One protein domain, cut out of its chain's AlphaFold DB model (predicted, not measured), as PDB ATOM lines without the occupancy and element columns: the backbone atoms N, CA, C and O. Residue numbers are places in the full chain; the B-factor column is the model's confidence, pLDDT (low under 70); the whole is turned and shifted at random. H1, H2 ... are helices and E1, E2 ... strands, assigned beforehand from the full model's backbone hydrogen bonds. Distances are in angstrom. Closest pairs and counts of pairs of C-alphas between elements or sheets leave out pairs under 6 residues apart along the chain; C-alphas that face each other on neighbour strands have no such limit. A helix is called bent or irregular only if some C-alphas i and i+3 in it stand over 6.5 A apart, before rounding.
ATOM      1  N   ASN A 218     112.207 103.568  -9.573       71.12
ATOM      2  CA  ASN A 218     111.628 103.984  -8.299       71.12
ATOM      3  C   ASN A 218     110.246 103.354  -8.084       71.12
ATOM      4  O   ASN A 218     109.483 103.204  -9.029       71.12
ATOM      5  N   GLY A 219     109.890 103.057  -6.833       77.69
ATOM      6  CA  GLY A 219     108.545 102.578  -6.493       77.69
ATOM      7  C   GLY A 219     108.278 101.110  -6.827       77.69
ATOM      8  O   GLY A 219     107.117 100.740  -6.959       77.69
ATOM      9  N   LEU A 220     109.329 100.293  -6.950       85.50
ATOM     10  CA  LEU A 220     109.217  98.839  -7.044       85.50
ATOM     11  C   LEU A 220     108.417  98.282  -5.858       85.50
ATOM     12  O   LEU A 220     108.705  98.623  -4.710       85.50
ATOM     13  N   ARG A 221     107.443  97.419  -6.144       88.12
ATOM     14  CA  ARG A 221     106.636  96.718  -5.145       88.12
ATOM     15  C   ARG A 221     106.553  95.238  -5.459       88.12
ATOM     16  O   ARG A 221     106.372  94.865  -6.615       88.12
ATOM     17  N   LEU A 222     106.623  94.400  -4.436       86.56
ATOM     18  CA  LEU A 222     106.233  92.997  -4.554       86.56
ATOM     19  C   LEU A 222     104.748  92.872  -4.182       86.56
ATOM     20  O   LEU A 222     104.384  93.040  -3.021       86.56
ATOM     21  N   GLU A 223     103.881  92.644  -5.173       84.44
ATOM     22  CA  GLU A 223     102.418  92.693  -4.996       84.44
ATOM     23  C   GLU A 223     101.830  91.371  -4.514       84.44
ATOM     24  O   GLU A 223     100.931  91.351  -3.676       84.44
ATOM     25  N   ALA A 224     102.311  90.265  -5.075       74.81
ATOM     26  CA  ALA A 224     101.773  88.948  -4.792       74.81
ATOM     27  C   ALA A 224     102.879  87.899  -4.810       74.81
ATOM     28  O   ALA A 224     103.734  87.888  -5.697       74.81
ATOM     29  N   SER A 225     102.818  86.981  -3.852       78.06
ATOM     30  CA  SER A 225     103.626  85.767  -3.826       78.06
ATOM     31  C   SER A 225     102.687  84.576  -3.689       78.06
ATOM     32  O   SER A 225     101.882  84.512  -2.759       78.06
ATOM     33  N   SER A 226     102.771  83.643  -4.633       74.38
ATOM     34  CA  SER A 226     102.279  82.288  -4.435       74.38
ATOM     35  C   SER A 226     103.463  81.453  -3.961       74.38
ATOM     36  O   SER A 226     104.429  81.319  -4.724       74.38
ATOM     37  N   PRO A 227     103.402  80.871  -2.752       65.75
ATOM     38  CA  PRO A 227     104.487  80.043  -2.253       65.75
ATOM     39  C   PRO A 227     104.736  78.878  -3.211       65.75
ATOM     40  O   PRO A 227     103.807  78.375  -3.850       65.75
ATOM     41  N   ALA A 228     105.993  78.446  -3.294       67.69
ATOM     42  CA  ALA A 228     106.339  77.223  -3.999       67.69
ATOM     43  C   ALA A 228     105.551  76.044  -3.404       67.69
ATOM     44  O   ALA A 228     105.539  75.851  -2.182       67.69
ATOM     45  N   ALA A 229     104.892  75.257  -4.254       66.56
ATOM     46  CA  ALA A 229     104.234  74.030  -3.843       66.56
ATOM     47  C   ALA A 229     105.256  73.119  -3.149       66.56
ATOM     48  O   ALA A 229     106.265  72.723  -3.740       66.56
ATOM     49  N   LYS A 230     104.995  72.804  -1.876       62.62
ATOM     50  CA  LYS A 230     105.793  71.859  -1.093       62.62
ATOM     51  C   LYS A 230     105.429  70.448  -1.539       62.62
ATOM     52  O   LYS A 230     104.480  69.868  -1.022       62.62
ATOM     53  N   ILE A 231     106.143  69.946  -2.536       62.38
ATOM     54  CA  ILE A 231     106.016  68.576  -3.034       62.38
ATOM     55  C   ILE A 231     107.278  67.818  -2.610       62.38
ATOM     56  O   ILE A 231     108.367  68.392  -2.639       62.38
ATOM     57  N   ASP A 232     107.127  66.552  -2.212       60.69
ATOM     58  CA  ASP A 232     108.205  65.715  -1.653       60.69
ATOM     59  C   ASP A 232     109.423  65.599  -2.584       60.69
ATOM     60  O   ASP A 232     110.560  65.510  -2.121       60.69
ATOM     61  N   SER A 233     109.197  65.689  -3.899       68.25
ATOM     62  CA  SER A 233     110.251  65.999  -4.859       68.25
ATOM     63  C   SER A 233     109.726  66.787  -6.054       68.25
ATOM     64  O   SER A 233     108.734  66.415  -6.677       68.25
ATOM     65  N   ASN A 234     110.431  67.857  -6.413       78.50
ATOM     66  CA  ASN A 234     110.215  68.672  -7.613       78.50
ATOM     67  C   ASN A 234     111.293  68.418  -8.682       78.50
ATOM     68  O   ASN A 234     111.614  69.304  -9.473       78.50
ATOM     69  N   ASP A 235     111.888  67.227  -8.688       87.25
ATOM     70  CA  ASP A 235     112.828  66.826  -9.729       87.25
ATOM     71  C   ASP A 235     112.081  66.255 -10.956       87.25
ATOM     72  O   ASP A 235     111.347  65.272 -10.816       87.25
ATOM     73  N   PRO A 236     112.229  66.838 -12.164       90.44
ATOM     74  CA  PRO A 236     111.630  66.287 -13.381       90.44
ATOM     75  C   PRO A 236     112.120  64.881 -13.743       90.44
ATOM     76  O   PRO A 236     111.482  64.220 -14.558       90.44
ATOM     77  N   TYR A 237     113.252  64.436 -13.198       90.38
ATOM     78  CA  TYR A 237     113.809  63.115 -13.482       90.38
ATOM     79  C   TYR A 237     113.206  62.000 -12.620       90.38
ATOM     80  O   TYR A 237     113.373  60.829 -12.960       90.38
ATOM     81  N   ASP A 238     112.463  62.342 -11.564       89.25
ATOM     82  CA  ASP A 238     111.800  61.345 -10.713       89.25
ATOM     83  C   ASP A 238     110.595  60.688 -11.397       89.25
ATOM     84  O   ASP A 238     110.253  59.549 -11.088       89.25
ATOM     85  N   ASP A 239     109.958  61.387 -12.339       89.25
ATOM     86  CA  ASP A 239     108.866  60.845 -13.148       89.25
ATOM     87  C   ASP A 239     108.888  61.433 -14.560       89.25
ATOM     88  O   ASP A 239     108.403  62.535 -14.795       89.25
ATOM     89  N   LEU A 240     109.413  60.678 -15.526       93.06
ATOM     90  CA  LEU A 240     109.540  61.117 -16.919       93.06
ATOM     91  C   LEU A 240     108.210  61.133 -17.696       93.06
ATOM     92  O   LEU A 240     108.199  61.532 -18.864       93.06
ATOM     93  N   LEU A 241     107.080  60.745 -17.093       92.50
ATOM     94  CA  LEU A 241     105.777  60.763 -17.768       92.50
ATOM     95  C   LEU A 241     105.333  62.180 -18.166       92.50
ATOM     96  O   LEU A 241     104.556  62.323 -19.116       92.50
ATOM     97  N   TRP A 242     105.888  63.238 -17.558       92.38
ATOM     98  CA  TRP A 242     105.666  64.623 -18.008       92.38
ATOM     99  C   TRP A 242     106.049  64.829 -19.482       92.38
ATOM    100  O   TRP A 242     105.443  65.659 -20.156       92.38
ATOM    101  N   MET A 243     106.989  64.043 -20.024       93.94
ATOM    102  CA  MET A 243     107.386  64.123 -21.437       93.94
ATOM    103  C   MET A 243     106.256  63.730 -22.396       93.94
ATOM    104  O   MET A 243     106.268  64.127 -23.559       93.94
ATOM    105  N   THR A 244     105.279  62.954 -21.920       93.38
ATOM    106  CA  THR A 244     104.070  62.604 -22.680       93.38
ATOM    107  C   THR A 244     102.923  63.589 -22.465       93.38
ATOM    108  O   THR A 244     101.941  63.563 -23.208       93.38
ATOM    109  N   SER A 245     103.046  64.479 -21.475       92.25
ATOM    110  CA  SER A 245     102.031  65.489 -21.200       92.25
ATOM    111  C   SER A 245     102.036  66.556 -22.294       92.25
ATOM    112  O   SER A 245     103.106  66.972 -22.752       92.25
ATOM    113  N   PRO A 246     100.861  67.044 -22.724       93.00
ATOM    114  CA  PRO A 246     100.793  68.075 -23.742       93.00
ATOM    115  C   PRO A 246     101.451  69.366 -23.251       93.00
ATOM    116  O   PRO A 246     101.377  69.724 -22.071       93.00
ATOM    117  N   ARG A 247     102.042  70.102 -24.192       95.06
ATOM    118  CA  ARG A 247     102.515  71.462 -23.946       95.06
ATOM    119  C   ARG A 247     101.360  72.335 -23.453       95.06
ATOM    120  O   ARG A 247     100.307  72.421 -24.088       95.06
ATOM    121  N   LEU A 248     101.610  73.071 -22.379       94.50
ATOM    122  CA  LEU A 248     100.706  74.083 -21.857       94.50
ATOM    123  C   LEU A 248     100.836  75.398 -22.634       94.50
ATOM    124  O   LEU A 248     101.923  75.844 -23.010       94.50
ATOM    125  N   ASN A 249      99.701  76.058 -22.848       93.19
ATOM    126  CA  ASN A 249      99.626  77.347 -23.528       93.19
ATOM    127  C   ASN A 249      99.760  78.501 -22.520       93.19
ATOM    128  O   ASN A 249      98.771  79.138 -22.163       93.19
ATOM    129  N   ILE A 250     100.984  78.743 -22.052       91.75
ATOM    130  CA  ILE A 250     101.322  79.835 -21.129       91.75
ATOM    131  C   ILE A 250     101.760  81.060 -21.940       91.75
ATOM    132  O   ILE A 250     102.726  80.975 -22.698       91.75
ATOM    133  N   ARG A 251     101.051  82.191 -21.811       88.44
ATOM    134  CA  ARG A 251     101.348  83.431 -22.560       88.44
ATOM    135  C   ARG A 251     101.706  84.617 -21.669       88.44
ATOM    136  O   ARG A 251     102.255  85.603 -22.157       88.44
ATOM    137  N   ARG A 252     101.380  84.541 -20.380       87.00
ATOM    138  CA  ARG A 252     101.647  85.567 -19.362       87.00
ATOM    139  C   ARG A 252     101.774  84.937 -17.976       87.00
ATOM    140  O   ARG A 252     101.385  83.786 -17.780       87.00
ATOM    141  N   GLY A 253     102.255  85.725 -17.014       86.38
ATOM    142  CA  GLY A 253     102.389  85.315 -15.611       86.38
ATOM    143  C   GLY A 253     101.103  84.732 -15.018       86.38
ATOM    144  O   GLY A 253     101.151  83.675 -14.403       86.38
ATOM    145  N   ASP A 254      99.945  85.338 -15.296       88.62
ATOM    146  CA  ASP A 254      98.649  84.850 -14.795       88.62
ATOM    147  C   ASP A 254      98.292  83.439 -15.275       88.62
ATOM    148  O   ASP A 254      97.628  82.691 -14.559       88.62
ATOM    149  N   ASP A 255      98.703  83.069 -16.492       91.00
ATOM    150  CA  ASP A 255      98.441  81.731 -17.021       91.00
ATOM    151  C   ASP A 255      99.301  80.703 -16.269       91.00
ATOM    152  O   ASP A 255      98.814  79.632 -15.909       91.00
ATOM    153  N   LEU A 256     100.559  81.061 -15.975       89.94
ATOM    154  CA  LEU A 256     101.474  80.236 -15.188       89.94
ATOM    155  C   LEU A 256     100.980  80.084 -13.745       89.94
ATOM    156  O   LEU A 256     100.936  78.966 -13.242       89.94
ATOM    157  N   LEU A 257     100.556  81.182 -13.109       89.06
ATOM    158  CA  LEU A 257      99.973  81.168 -11.766       89.06
ATOM    159  C   LEU A 257      98.787  80.204 -11.694       89.06
ATOM    160  O   LEU A 257      98.734  79.364 -10.799       89.06
ATOM    161  N   LYS A 258      97.853  80.295 -12.650       89.50
ATOM    162  CA  LYS A 258      96.689  79.401 -12.710       89.50
ATOM    163  C   LYS A 258      97.102  77.943 -12.868       89.50
ATOM    164  O   LYS A 258      96.572  77.096 -12.158       89.50
ATOM    165  N   ALA A 259      98.045  77.661 -13.765       89.88
ATOM    166  CA  ALA A 259      98.509  76.304 -14.028       89.88
ATOM    167  C   ALA A 259      99.217  75.685 -12.807       89.88
ATOM    168  O   ALA A 259      98.922  74.546 -12.442       89.88
ATOM    169  N   VAL A 260     100.079  76.449 -12.126       88.50
ATOM    170  CA  VAL A 260     100.728  76.034 -10.870       88.50
ATOM    171  C   VAL A 260      99.690  75.823  -9.765       88.50
ATOM    172  O   VAL A 260      99.709  74.790  -9.103       88.50
ATOM    173  N   ALA A 261      98.730  76.738  -9.602       84.81
ATOM    174  CA  ALA A 261      97.682  76.614  -8.589       84.81
ATOM    175  C   ALA A 261      96.765  75.395  -8.811       84.81
ATOM    176  O   ALA A 261      96.267  74.826  -7.843       84.81
ATOM    177  N   SER A 262      96.543  74.983 -10.065       81.12
ATOM    178  CA  SER A 262      95.715  73.814 -10.389       81.12
ATOM    179  C   SER A 262      96.450  72.473 -10.327       81.12
ATOM    180  O   SER A 262      95.814  71.461 -10.055       81.12
ATOM    181  N   GLY A 263      97.754  72.453 -10.624       72.12
ATOM    182  CA  GLY A 263      98.534  71.220 -10.824       72.12
ATOM    183  C   GLY A 263      99.710  71.032  -9.862       72.12
ATOM    184  O   GLY A 263     100.457  70.068  -9.991       72.12
ATOM    185  N   GLY A 264      99.924  71.955  -8.920       78.69
ATOM    186  CA  GLY A 264     101.026  71.934  -7.953       78.69
ATOM    187  C   GLY A 264     102.368  72.361  -8.550       78.69
ATOM    188  O   GLY A 264     102.944  73.360  -8.132       78.69
ATOM    189  N   SER A 265     102.870  71.630  -9.545       87.44
ATOM    190  CA  SER A 265     104.127  71.955 -10.231       87.44
ATOM    191  C   SER A 265     104.041  71.685 -11.725       87.44
ATOM    192  O   SER A 265     103.406  70.726 -12.157       87.44
ATOM    193  N   LEU A 266     104.724  72.510 -12.508       92.94
ATOM    194  CA  LEU A 266     104.911  72.335 -13.944       92.94
ATOM    195  C   LEU A 266     106.363  71.966 -14.223       92.94
ATOM    196  O   LEU A 266     107.234  72.265 -13.414       92.94
ATOM    197  N   ILE A 267     106.643  71.395 -15.387       94.88
ATOM    198  CA  ILE A 267     108.009  71.154 -15.853       94.88
ATOM    199  C   ILE A 267     108.332  72.142 -16.964       94.88
ATOM    200  O   ILE A 267     107.636  72.186 -17.978       94.88
ATOM    201  N   PHE A 268     109.382  72.936 -16.772       95.81
ATOM    202  CA  PHE A 268     109.979  73.731 -17.834       95.81
ATOM    203  C   PHE A 268     111.005  72.893 -18.598       95.81
ATOM    204  O   PHE A 268     111.842  72.218 -17.996       95.81
ATOM    205  N   THR A 269     110.966  72.974 -19.925       95.62
ATOM    206  CA  THR A 269     111.946  72.361 -20.828       95.62
ATOM    207  C   THR A 269     112.207  73.288 -22.014       95.62
ATOM    208  O   THR A 269     111.347  74.061 -22.430       95.62
ATOM    209  N   ALA A 270     113.400  73.209 -22.587       93.56
ATOM    210  CA  ALA A 270     113.792  73.889 -23.812       93.56
ATOM    211  C   ALA A 270     114.246  72.832 -24.835       93.56
ATOM    212  O   ALA A 270     115.438  72.501 -24.886       93.56
ATOM    213  N   PRO A 271     113.328  72.279 -25.651       91.06
ATOM    214  CA  PRO A 271     113.639  71.203 -26.589       91.06
ATOM    215  C   PRO A 271     114.860  71.518 -27.462       91.06
ATOM    216  O   PRO A 271     114.981  72.604 -28.032       91.06
ATOM    217  N   GLY A 272     115.809  70.580 -27.519       89.25
ATOM    218  CA  GLY A 272     117.078  70.735 -28.242       89.25
ATOM    219  C   GLY A 272     118.091  71.699 -27.607       89.25
ATOM    220  O   GLY A 272     119.193  71.843 -28.128       89.25
ATOM    221  N   ARG A 273     117.750  72.361 -26.491       90.00
ATOM    222  CA  ARG A 273     118.585  73.381 -25.832       90.00
ATOM    223  C   ARG A 273     118.617  73.286 -24.304       90.00
ATOM    224  O   ARG A 273     119.136  74.209 -23.686       90.00
ATOM    225  N   ASN A 274     118.134  72.198 -23.699       91.44
ATOM    226  CA  ASN A 274     118.062  72.023 -22.238       91.44
ATOM    227  C   ASN A 274     119.374  72.334 -21.510       91.44
ATOM    228  O   ASN A 274     119.354  73.023 -20.497       91.44
ATOM    229  N   ALA A 275     120.515  71.919 -22.065       89.38
ATOM    230  CA  ALA A 275     121.821  72.207 -21.476       89.38
ATOM    231  C   ALA A 275     122.116  73.718 -21.348       89.38
ATOM    232  O   ALA A 275     122.826  74.129 -20.437       89.38
ATOM    233  N   SER A 276     121.536  74.559 -22.213       88.38
ATOM    234  CA  SER A 276     121.674  76.029 -22.158       88.38
ATOM    235  C   SER A 276     120.906  76.653 -20.987       88.38
ATOM    236  O   SER A 276     121.052  77.840 -20.725       88.38
ATOM    237  N   TYR A 277     120.093  75.855 -20.294       89.06
ATOM    238  CA  TYR A 277     119.318  76.233 -19.111       89.06
ATOM    239  C   TYR A 277     119.608  75.300 -17.922       89.06
ATOM    240  O   TYR A 277     118.879  75.299 -16.931       89.06
ATOM    241  N   GLY A 278     120.683  74.510 -18.012       88.75
ATOM    242  CA  GLY A 278     121.113  73.540 -17.008       88.75
ATOM    243  C   GLY A 278     120.486  72.168 -17.229       88.75
ATOM    244  O   GLY A 278     121.206  71.212 -17.474       88.75
ATOM    245  N   ALA A 279     119.161  72.083 -17.191       91.31
ATOM    246  CA  ALA A 279     118.369  70.871 -17.409       91.31
ATOM    247  C   ALA A 279     116.878  71.265 -17.476       91.31
ATOM    248  O   ALA A 279     116.551  72.423 -17.200       91.31
ATOM    249  N   PRO A 280     115.943  70.349 -17.793       94.25
ATOM    250  CA  PRO A 280     114.558  70.528 -17.376       94.25
ATOM    251  C   PRO A 280     114.480  70.769 -15.863       94.25
ATOM    252  O   PRO A 280     115.237  70.175 -15.095       94.25
ATOM    253  N   PHE A 281     113.557  71.620 -15.420       93.69
ATOM    254  CA  PHE A 281     113.343  71.876 -13.992       93.69
ATOM    255  C   PHE A 281     111.874  72.143 -13.683       93.69
ATOM    256  O   PHE A 281     111.117  72.626 -14.528       93.69
ATOM    257  N   ALA A 282     111.472  71.854 -12.447       93.44
ATOM    258  CA  ALA A 282     110.129  72.170 -11.997       93.44
ATOM    259  C   ALA A 282     109.938  73.673 -11.771       93.44
ATOM    260  O   ALA A 282     110.854  74.387 -11.354       93.44
ATOM    261  N   VAL A 283     108.706  74.115 -11.994       94.31
ATOM    262  CA  VAL A 283     108.160  75.426 -11.658       94.31
ATOM    263  C   VAL A 283     107.014  75.205 -10.685       94.31
ATOM    264  O   VAL A 283     106.025  74.560 -11.024       94.31
ATOM    265  N   SER A 284     107.159  75.712  -9.468       91.44
ATOM    266  CA  SER A 284     106.293  75.361  -8.334       91.44
ATOM    267  C   SER A 284     105.601  76.556  -7.693       91.44
ATOM    268  O   SER A 284     104.753  76.381  -6.827       91.44
ATOM    269  N   GLY A 285     105.937  77.774  -8.102       90.94
ATOM    270  CA  GLY A 285     105.384  78.994  -7.528       90.94
ATOM    271  C   GLY A 285     105.627  80.186  -8.433       90.94
ATOM    272  O   GLY A 285     106.275  80.078  -9.479       90.94
ATOM    273  N   ILE A 286     105.104  81.336  -8.025       91.88
ATOM    274  CA  ILE A 286     105.244  82.576  -8.783       91.88
ATOM    275  C   ILE A 286     105.215  83.774  -7.842       91.88
ATOM    276  O   ILE A 286     104.422  83.827  -6.905       91.88
ATOM    277  N   GLN A 287     106.065  84.750  -8.121       92.56
ATOM    278  CA  GLN A 287     106.050  86.062  -7.497       92.56
ATOM    279  C   GLN A 287     105.784  87.122  -8.553       92.56
ATOM    280  O   GLN A 287     106.354  87.064  -9.641       92.56
ATOM    281  N   THR A 288     104.943  88.097  -8.232       91.81
ATOM    282  CA  THR A 288     104.568  89.180  -9.138       91.81
ATOM    283  C   THR A 288     104.996  90.516  -8.560       91.81
ATOM    284  O   THR A 288     104.543  90.944  -7.498       91.81
ATOM    285  N   TRP A 289     105.869  91.174  -9.304       91.88
ATOM    286  CA  TRP A 289     106.405  92.490  -9.034       91.88
ATOM    287  C   TRP A 289     105.650  93.540  -9.830       91.88
ATOM    288  O   TRP A 289     105.318  93.335 -10.993       91.88
ATOM    289  N   SER A 290     105.459  94.698  -9.227       87.94
ATOM    290  CA  SER A 290     104.896  95.876  -9.860       87.94
ATOM    291  C   SER A 290     105.963  96.954  -9.897       87.94
ATOM    292  O   SER A 290     106.434  97.398  -8.842       87.94
ATOM    293  N   PRO A 291     106.434  97.332 -11.095       76.50
ATOM    294  CA  PRO A 291     107.249  98.523 -11.246       76.50
ATOM    295  C   PRO A 291     106.401  99.777 -10.961       76.50
ATOM    296  O   PRO A 291     105.200  99.689 -10.715       76.50
ATOM    297  N   ALA A 292     107.024 100.957 -10.976       71.38
ATOM    298  CA  ALA A 292     106.353 102.232 -10.705       71.38
ATOM    299  C   ALA A 292     104.993 102.377 -11.422       71.38
ATOM    300  O   ALA A 292     104.791 101.842 -12.515       71.38
ATOM    301  N   ALA A 293     104.091 103.167 -10.830       62.16
ATOM    302  CA  ALA A 293     102.720 103.357 -11.303       62.16
ATOM    303  C   ALA A 293     102.625 103.542 -12.835       62.16
ATOM    304  O   ALA A 293     103.095 104.539 -13.381       62.16
ATOM    305  N   GLY A 294     101.994 102.571 -13.508       65.00
ATOM    306  CA  GLY A 294     101.731 102.575 -14.953       65.00
ATOM    307  C   GLY A 294     102.535 101.561 -15.776       65.00
ATOM    308  O   GLY A 294     102.197 101.339 -16.938       65.00
ATOM    309  N   ALA A 295     103.555 100.919 -15.205       74.94
ATOM    310  CA  ALA A 295     104.287  99.844 -15.873       74.94
ATOM    311  C   ALA A 295     103.614  98.470 -15.649       74.94
ATOM    312  O   ALA A 295     102.989  98.253 -14.609       74.94
ATOM    313  N   PRO A 296     103.701  97.532 -16.614       80.69
ATOM    314  CA  PRO A 296     103.091  96.215 -16.468       80.69
ATOM    315  C   PRO A 296     103.783  95.402 -15.371       80.69
ATOM    316  O   PRO A 296     105.006  95.455 -15.223       80.69
ATOM    317  N   ALA A 297     102.996  94.604 -14.651       87.75
ATOM    318  CA  ALA A 297     103.517  93.678 -13.661       87.75
ATOM    319  C   ALA A 297     104.475  92.652 -14.295       87.75
ATOM    320  O   ALA A 297     104.298  92.207 -15.434       87.75
ATOM    321  N   VAL A 298     105.494  92.266 -13.534       91.12
ATOM    322  CA  VAL A 298     106.550  91.340 -13.929       91.12
ATOM    323  C   VAL A 298     106.517  90.129 -13.013       91.12
ATOM    324  O   VAL A 298     106.659  90.258 -11.801       91.12
ATOM    325  N   SER A 299     106.391  88.936 -13.584       93.31
ATOM    326  CA  SER A 299     106.370  87.702 -12.800       93.31
ATOM    327  C   SER A 299     107.697  86.949 -12.837       93.31
ATOM    328  O   SER A 299     108.338  86.855 -13.887       93.31
ATOM    329  N   TYR A 300     108.053  86.339 -11.709       94.62
ATOM    330  CA  TYR A 300     109.172  85.416 -11.541       94.62
ATOM    331  C   TYR A 300     108.646  84.056 -11.085       94.62
ATOM    332  O   TYR A 300     107.866  83.975 -10.142       94.62
ATOM    333  N   ALA A 301     109.062  82.989 -11.756       94.62
ATOM    334  CA  ALA A 301     108.722  81.614 -11.418       94.62
ATOM    335  C   ALA A 301     109.651  81.098 -10.321       94.62
ATOM    336  O   ALA A 301     110.862  81.220 -10.467       94.62
ATOM    337  N   ALA A 302     109.105  80.471  -9.281       93.50
ATOM    338  CA  ALA A 302     109.879  79.695  -8.320       93.50
ATOM    339  C   ALA A 302     110.248  78.340  -8.945       93.50
ATOM    340  O   ALA A 302     109.369  77.594  -9.387       93.50
ATOM    341  N   THR A 303     111.541  78.034  -9.015       91.62
ATOM    342  CA  THR A 303     112.114  76.952  -9.825       91.62
ATOM    343  C   THR A 303     113.037  76.034  -9.032       91.62
ATOM    344  O   THR A 303     113.529  76.373  -7.949       91.62
ATOM    345  N   GLY A 304     113.297  74.865  -9.617       83.88
ATOM    346  CA  GLY A 304     114.214  73.864  -9.086       83.88
ATOM    347  C   GLY A 304     113.597  73.015  -7.976       83.88
ATOM    348  O   GLY A 304     112.449  73.207  -7.573       83.88
ATOM    349  N   ARG A 305     114.388  72.068  -7.462       76.06
ATOM    350  CA  ARG A 305     113.923  71.029  -6.524       76.06
ATOM    351  C   ARG A 305     113.316  71.591  -5.238       76.06
ATOM    352  O   ARG A 305     112.345  71.045  -4.736       76.06
ATOM    353  N   ALA A 306     113.868  72.686  -4.721       78.81
ATOM    354  CA  ALA A 306     113.383  73.322  -3.497       78.81
ATOM    355  C   ALA A 306     112.410  74.489  -3.755       78.81
ATOM    356  O   ALA A 306     111.894  75.064  -2.802       78.81
ATOM    357  N   GLY A 307     112.184  74.876  -5.019       83.12
ATOM    358  CA  GLY A 307     111.388  76.062  -5.351       83.12
ATOM    359  C   GLY A 307     111.978  77.367  -4.807       83.12
ATOM    360  O   GLY A 307     111.245  78.315  -4.564       83.12
ATOM    361  N   THR A 308     113.292  77.422  -4.576       88.56
ATOM    362  CA  THR A 308     113.956  78.576  -3.949       88.56
ATOM    363  C   THR A 308     114.672  79.483  -4.941       88.56
ATOM    364  O   THR A 308     115.211  80.504  -4.530       88.56
ATOM    365  N   ARG A 309     114.702  79.136  -6.232       92.81
ATOM    366  CA  ARG A 309     115.342  79.918  -7.299       92.81
ATOM    367  C   ARG A 309     114.284  80.588  -8.164       92.81
ATOM    368  O   ARG A 309     113.471  79.899  -8.765       92.81
ATOM    369  N   TYR A 310     114.319  81.902  -8.287       94.62
ATOM    370  CA  TYR A 310     113.308  82.691  -8.974       94.62
ATOM    371  C   TYR A 310     113.846  83.248 -10.292       94.62
ATOM    372  O   TYR A 310     114.830  83.988 -10.306       94.62
ATOM    373  N   LEU A 311     113.179  82.906 -11.398       94.88
ATOM    374  CA  LEU A 311     113.556  83.299 -12.762       94.88
ATOM    375  C   LEU A 311     112.436  84.090 -13.452       94.88
ATOM    376  O   LEU A 311     111.271  83.735 -13.266       94.88
ATOM    377  N   PRO A 312     112.732  85.103 -14.289       94.00
ATOM    378  CA  PRO A 312     111.699  85.854 -14.995       94.00
ATOM    379  C   PRO A 312     110.835  84.942 -15.880       94.00
ATOM    380  O   PRO A 312     111.334  84.276 -16.789       94.00
ATOM    381  N   VAL A 313     109.516  84.948 -15.671       93.69
ATOM    382  CA  VAL A 313     108.566  84.116 -16.439       93.69
ATOM    383  C   VAL A 313     108.635  84.434 -17.930       93.69
ATOM    384  O   VAL A 313     108.566  83.549 -18.777       93.69
ATOM    385  N   SER A 314     108.808  85.707 -18.258       91.12
ATOM    386  CA  SER A 314     108.961  86.208 -19.620       91.12
ATOM    387  C   SER A 314     110.207  85.642 -20.323       91.12
ATOM    388  O   SER A 314     110.136  85.347 -21.516       91.12
ATOM    389  N   MET A 315     111.316  85.424 -19.601       91.12
ATOM    390  CA  MET A 315     112.507  84.755 -20.141       91.12
ATOM    391  C   MET A 315     112.247  83.268 -20.371       91.12
ATOM    392  O   MET A 315     112.578  82.756 -21.438       91.12
ATOM    393  N   LEU A 316     111.597  82.590 -19.421       93.31
ATOM    394  CA  LEU A 316     111.230  81.179 -19.565       93.31
ATOM    395  C   LEU A 316     110.312  80.958 -20.778       93.31
ATOM    396  O   LEU A 316     110.590  80.106 -21.617       93.31
ATOM    397  N   MET A 317     109.271  81.781 -20.943       92.06
ATOM    398  CA  MET A 317     108.359  81.700 -22.095       92.06
ATOM    399  C   MET A 317     109.057  81.944 -23.442       92.06
ATOM    400  O   MET A 317     108.648  81.377 -24.452       92.06
ATOM    401  N   ALA A 318     110.093  82.786 -23.479       89.75
ATOM    402  CA  ALA A 318     110.880  83.018 -24.691       89.75
ATOM    403  C   ALA A 318     111.864  81.869 -24.987       89.75
ATOM    404  O   ALA A 318     112.221  81.627 -26.142       89.75
ATOM    405  N   ALA A 319     112.313  81.176 -23.941       89.94
ATOM    406  CA  ALA A 319     113.346  80.153 -23.996       89.94
ATOM    407  C   ALA A 319     112.822  78.757 -24.368       89.94
ATOM    408  O   ALA A 319     113.505  78.019 -25.093       89.94
ATOM    409  N   GLY A 320     111.638  78.398 -23.869       93.12
ATOM    410  CA  GLY A 320     111.137  77.030 -23.908       93.12
ATOM    411  C   GLY A 320     109.630  76.908 -23.702       93.12
ATOM    412  O   GLY A 320     108.845  77.768 -24.102       93.12
ATOM    413  N   GLU A 321     109.225  75.792 -23.116       95.50
ATOM    414  CA  GLU A 321     107.835  75.394 -22.952       95.50
ATOM    415  C   GLU A 321     107.580  74.741 -21.591       95.50
ATOM    416  O   GLU A 321     108.506  74.389 -20.861       95.50
ATOM    417  N   PHE A 322     106.297  74.627 -21.244       96.31
ATOM    418  CA  PHE A 322     105.836  74.117 -19.959       96.31
ATOM    419  C   PHE A 322     104.949  72.896 -20.170       96.31
ATOM    420  O   PHE A 322     104.072  72.915 -21.037       96.31
ATOM    421  N   HIS A 323     105.133  71.879 -19.340       95.31
ATOM    422  CA  HIS A 323     104.313  70.673 -19.299       95.31
ATOM    423  C   HIS A 323     103.689  70.526 -17.918       95.31
ATOM    424  O   HIS A 323     104.276  70.935 -16.913       95.31
ATOM    425  N   ALA A 324     102.492  69.947 -17.868       91.25
ATOM    426  CA  ALA A 324     101.927  69.511 -16.602       91.25
ATOM    427  C   ALA A 324     102.770  68.367 -16.032       91.25
ATOM    428  O   ALA A 324     103.326  67.557 -16.782       91.25
ATOM    429  N   ARG A 325     102.845  68.305 -14.706       85.31
ATOM    430  CA  ARG A 325     103.241  67.074 -14.043       85.31
ATOM    431  C   ARG A 325     102.046  66.101 -14.058       85.31
ATOM    432  O   ARG A 325     100.925  66.584 -13.879       85.31
ATOM    433  N   PRO A 326     102.269  64.808 -14.340       78.81
ATOM    434  CA  PRO A 326     101.241  63.770 -14.268       78.81
ATOM    435  C   PRO A 326     100.580  63.658 -12.892       78.81
ATOM    436  O   PRO A 326     101.244  64.000 -11.884       78.81
TER     437      PRO A 326
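AT A GLANCE: This is residues 218 to 326 of the 326 residues of an uncharacterized protein of Paenibacillus rhizosphaerae (UniProt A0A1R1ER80). A strongly twisted antiparallel sheet is built round one long, bent strand, E3, with helix H2 packed slantwise over E3. E1 and E4 run beside the longer part of E3, on opposite sides of it, while E2 pairs with its first residues, 281 to 283, and E6 pairs with E2 on the side away from E3, where H1 covers E6; H4 stands beside E4. The printed part has 109 residues with four named helices and six named strands, in the order E1 H1 H2 E2 H3 E3 E4 E5 H4 E6, and its class is mixed. The sheet is branched, with neighbour pairs E1 and E3, E2 and E3, E2 and E6, E3 and E4, E4 and E5. The whole is compact, with a radius of gyration of the C-alphas of 13.6 A, yet only just elongated, spanning 43 by 28 by 22 A.

IN THESE COORDINATES: E1, residues 221 to 226, begins at C-alpha 221 (106.636, 96.718, -5.145) and is 15.1 A long. H1 holds residues 240 to 244, and H2, residues 253 to 263, is 15.4 A long. E2 holds residues 266 to 269 and H3 residues 274 to 277. E3, residues 281 to 290, is 25.8 A long and bends by 66 degrees at residue 284. E4, residues 298 to 303, is 16.0 A long. E5 holds residues 309 to 312, H4 residues 313 to 319, and E6 residues 321 to 324, ending at C-alpha 324 (101.927, 69.511, -16.602).

HOW THE PARTS SIT: E1 and E2 lie on one side of E3, E4 on the other side. N 223 and O 288 of E1 and E3 are 3.0 A apart; N 266 and O 283 of E2 and E3, 2.8 A. E3, E4 and E5 form a meander, each strand the antiparallel neighbour of the one before, through two hairpins; N 287 and O 300 are 2.8 A apart, as are N 301 and O 311. E6 pairs with E2, N 267 and O 323 at 2.9 A. H2 is on the sheet, at a height of 6.4 A, over E3 and only just over E4, on which 3 of its C-alphas fall; its closest C-alphas to E3 are those of Val 260 and Ser 284, 6.2 A apart. On the local plane it stands at 41 degrees to E3, slantwise to the strands. H1 is on the sheet over E6, the C-alphas of Trp 242 and Ala 324 being the closest at 6.3 A. H4 stands at the sheet's level; its closest C-alpha to E4 is Val 313, 5.1 A from that of Tyr 300. H3 only grazes the sheet, with residues 274 to 277. Every O i to N i+4 pair is within hydrogen-bond range in H2 and H4; H1 has 0 of 1, but 2 of 2 O i to N i+3 pairs, and H3 is too short for an i+4 pair.

THE WHOLE: The C-alphas farthest apart are those of Asn 218 and Leu 241, 44.6 A. The printed part has no cut. The link from E1 to H1, 13 residues, is long. The mean pLDDT of the printed part is 86.7; residues 227 to 233 and 293 to 294 are under 70.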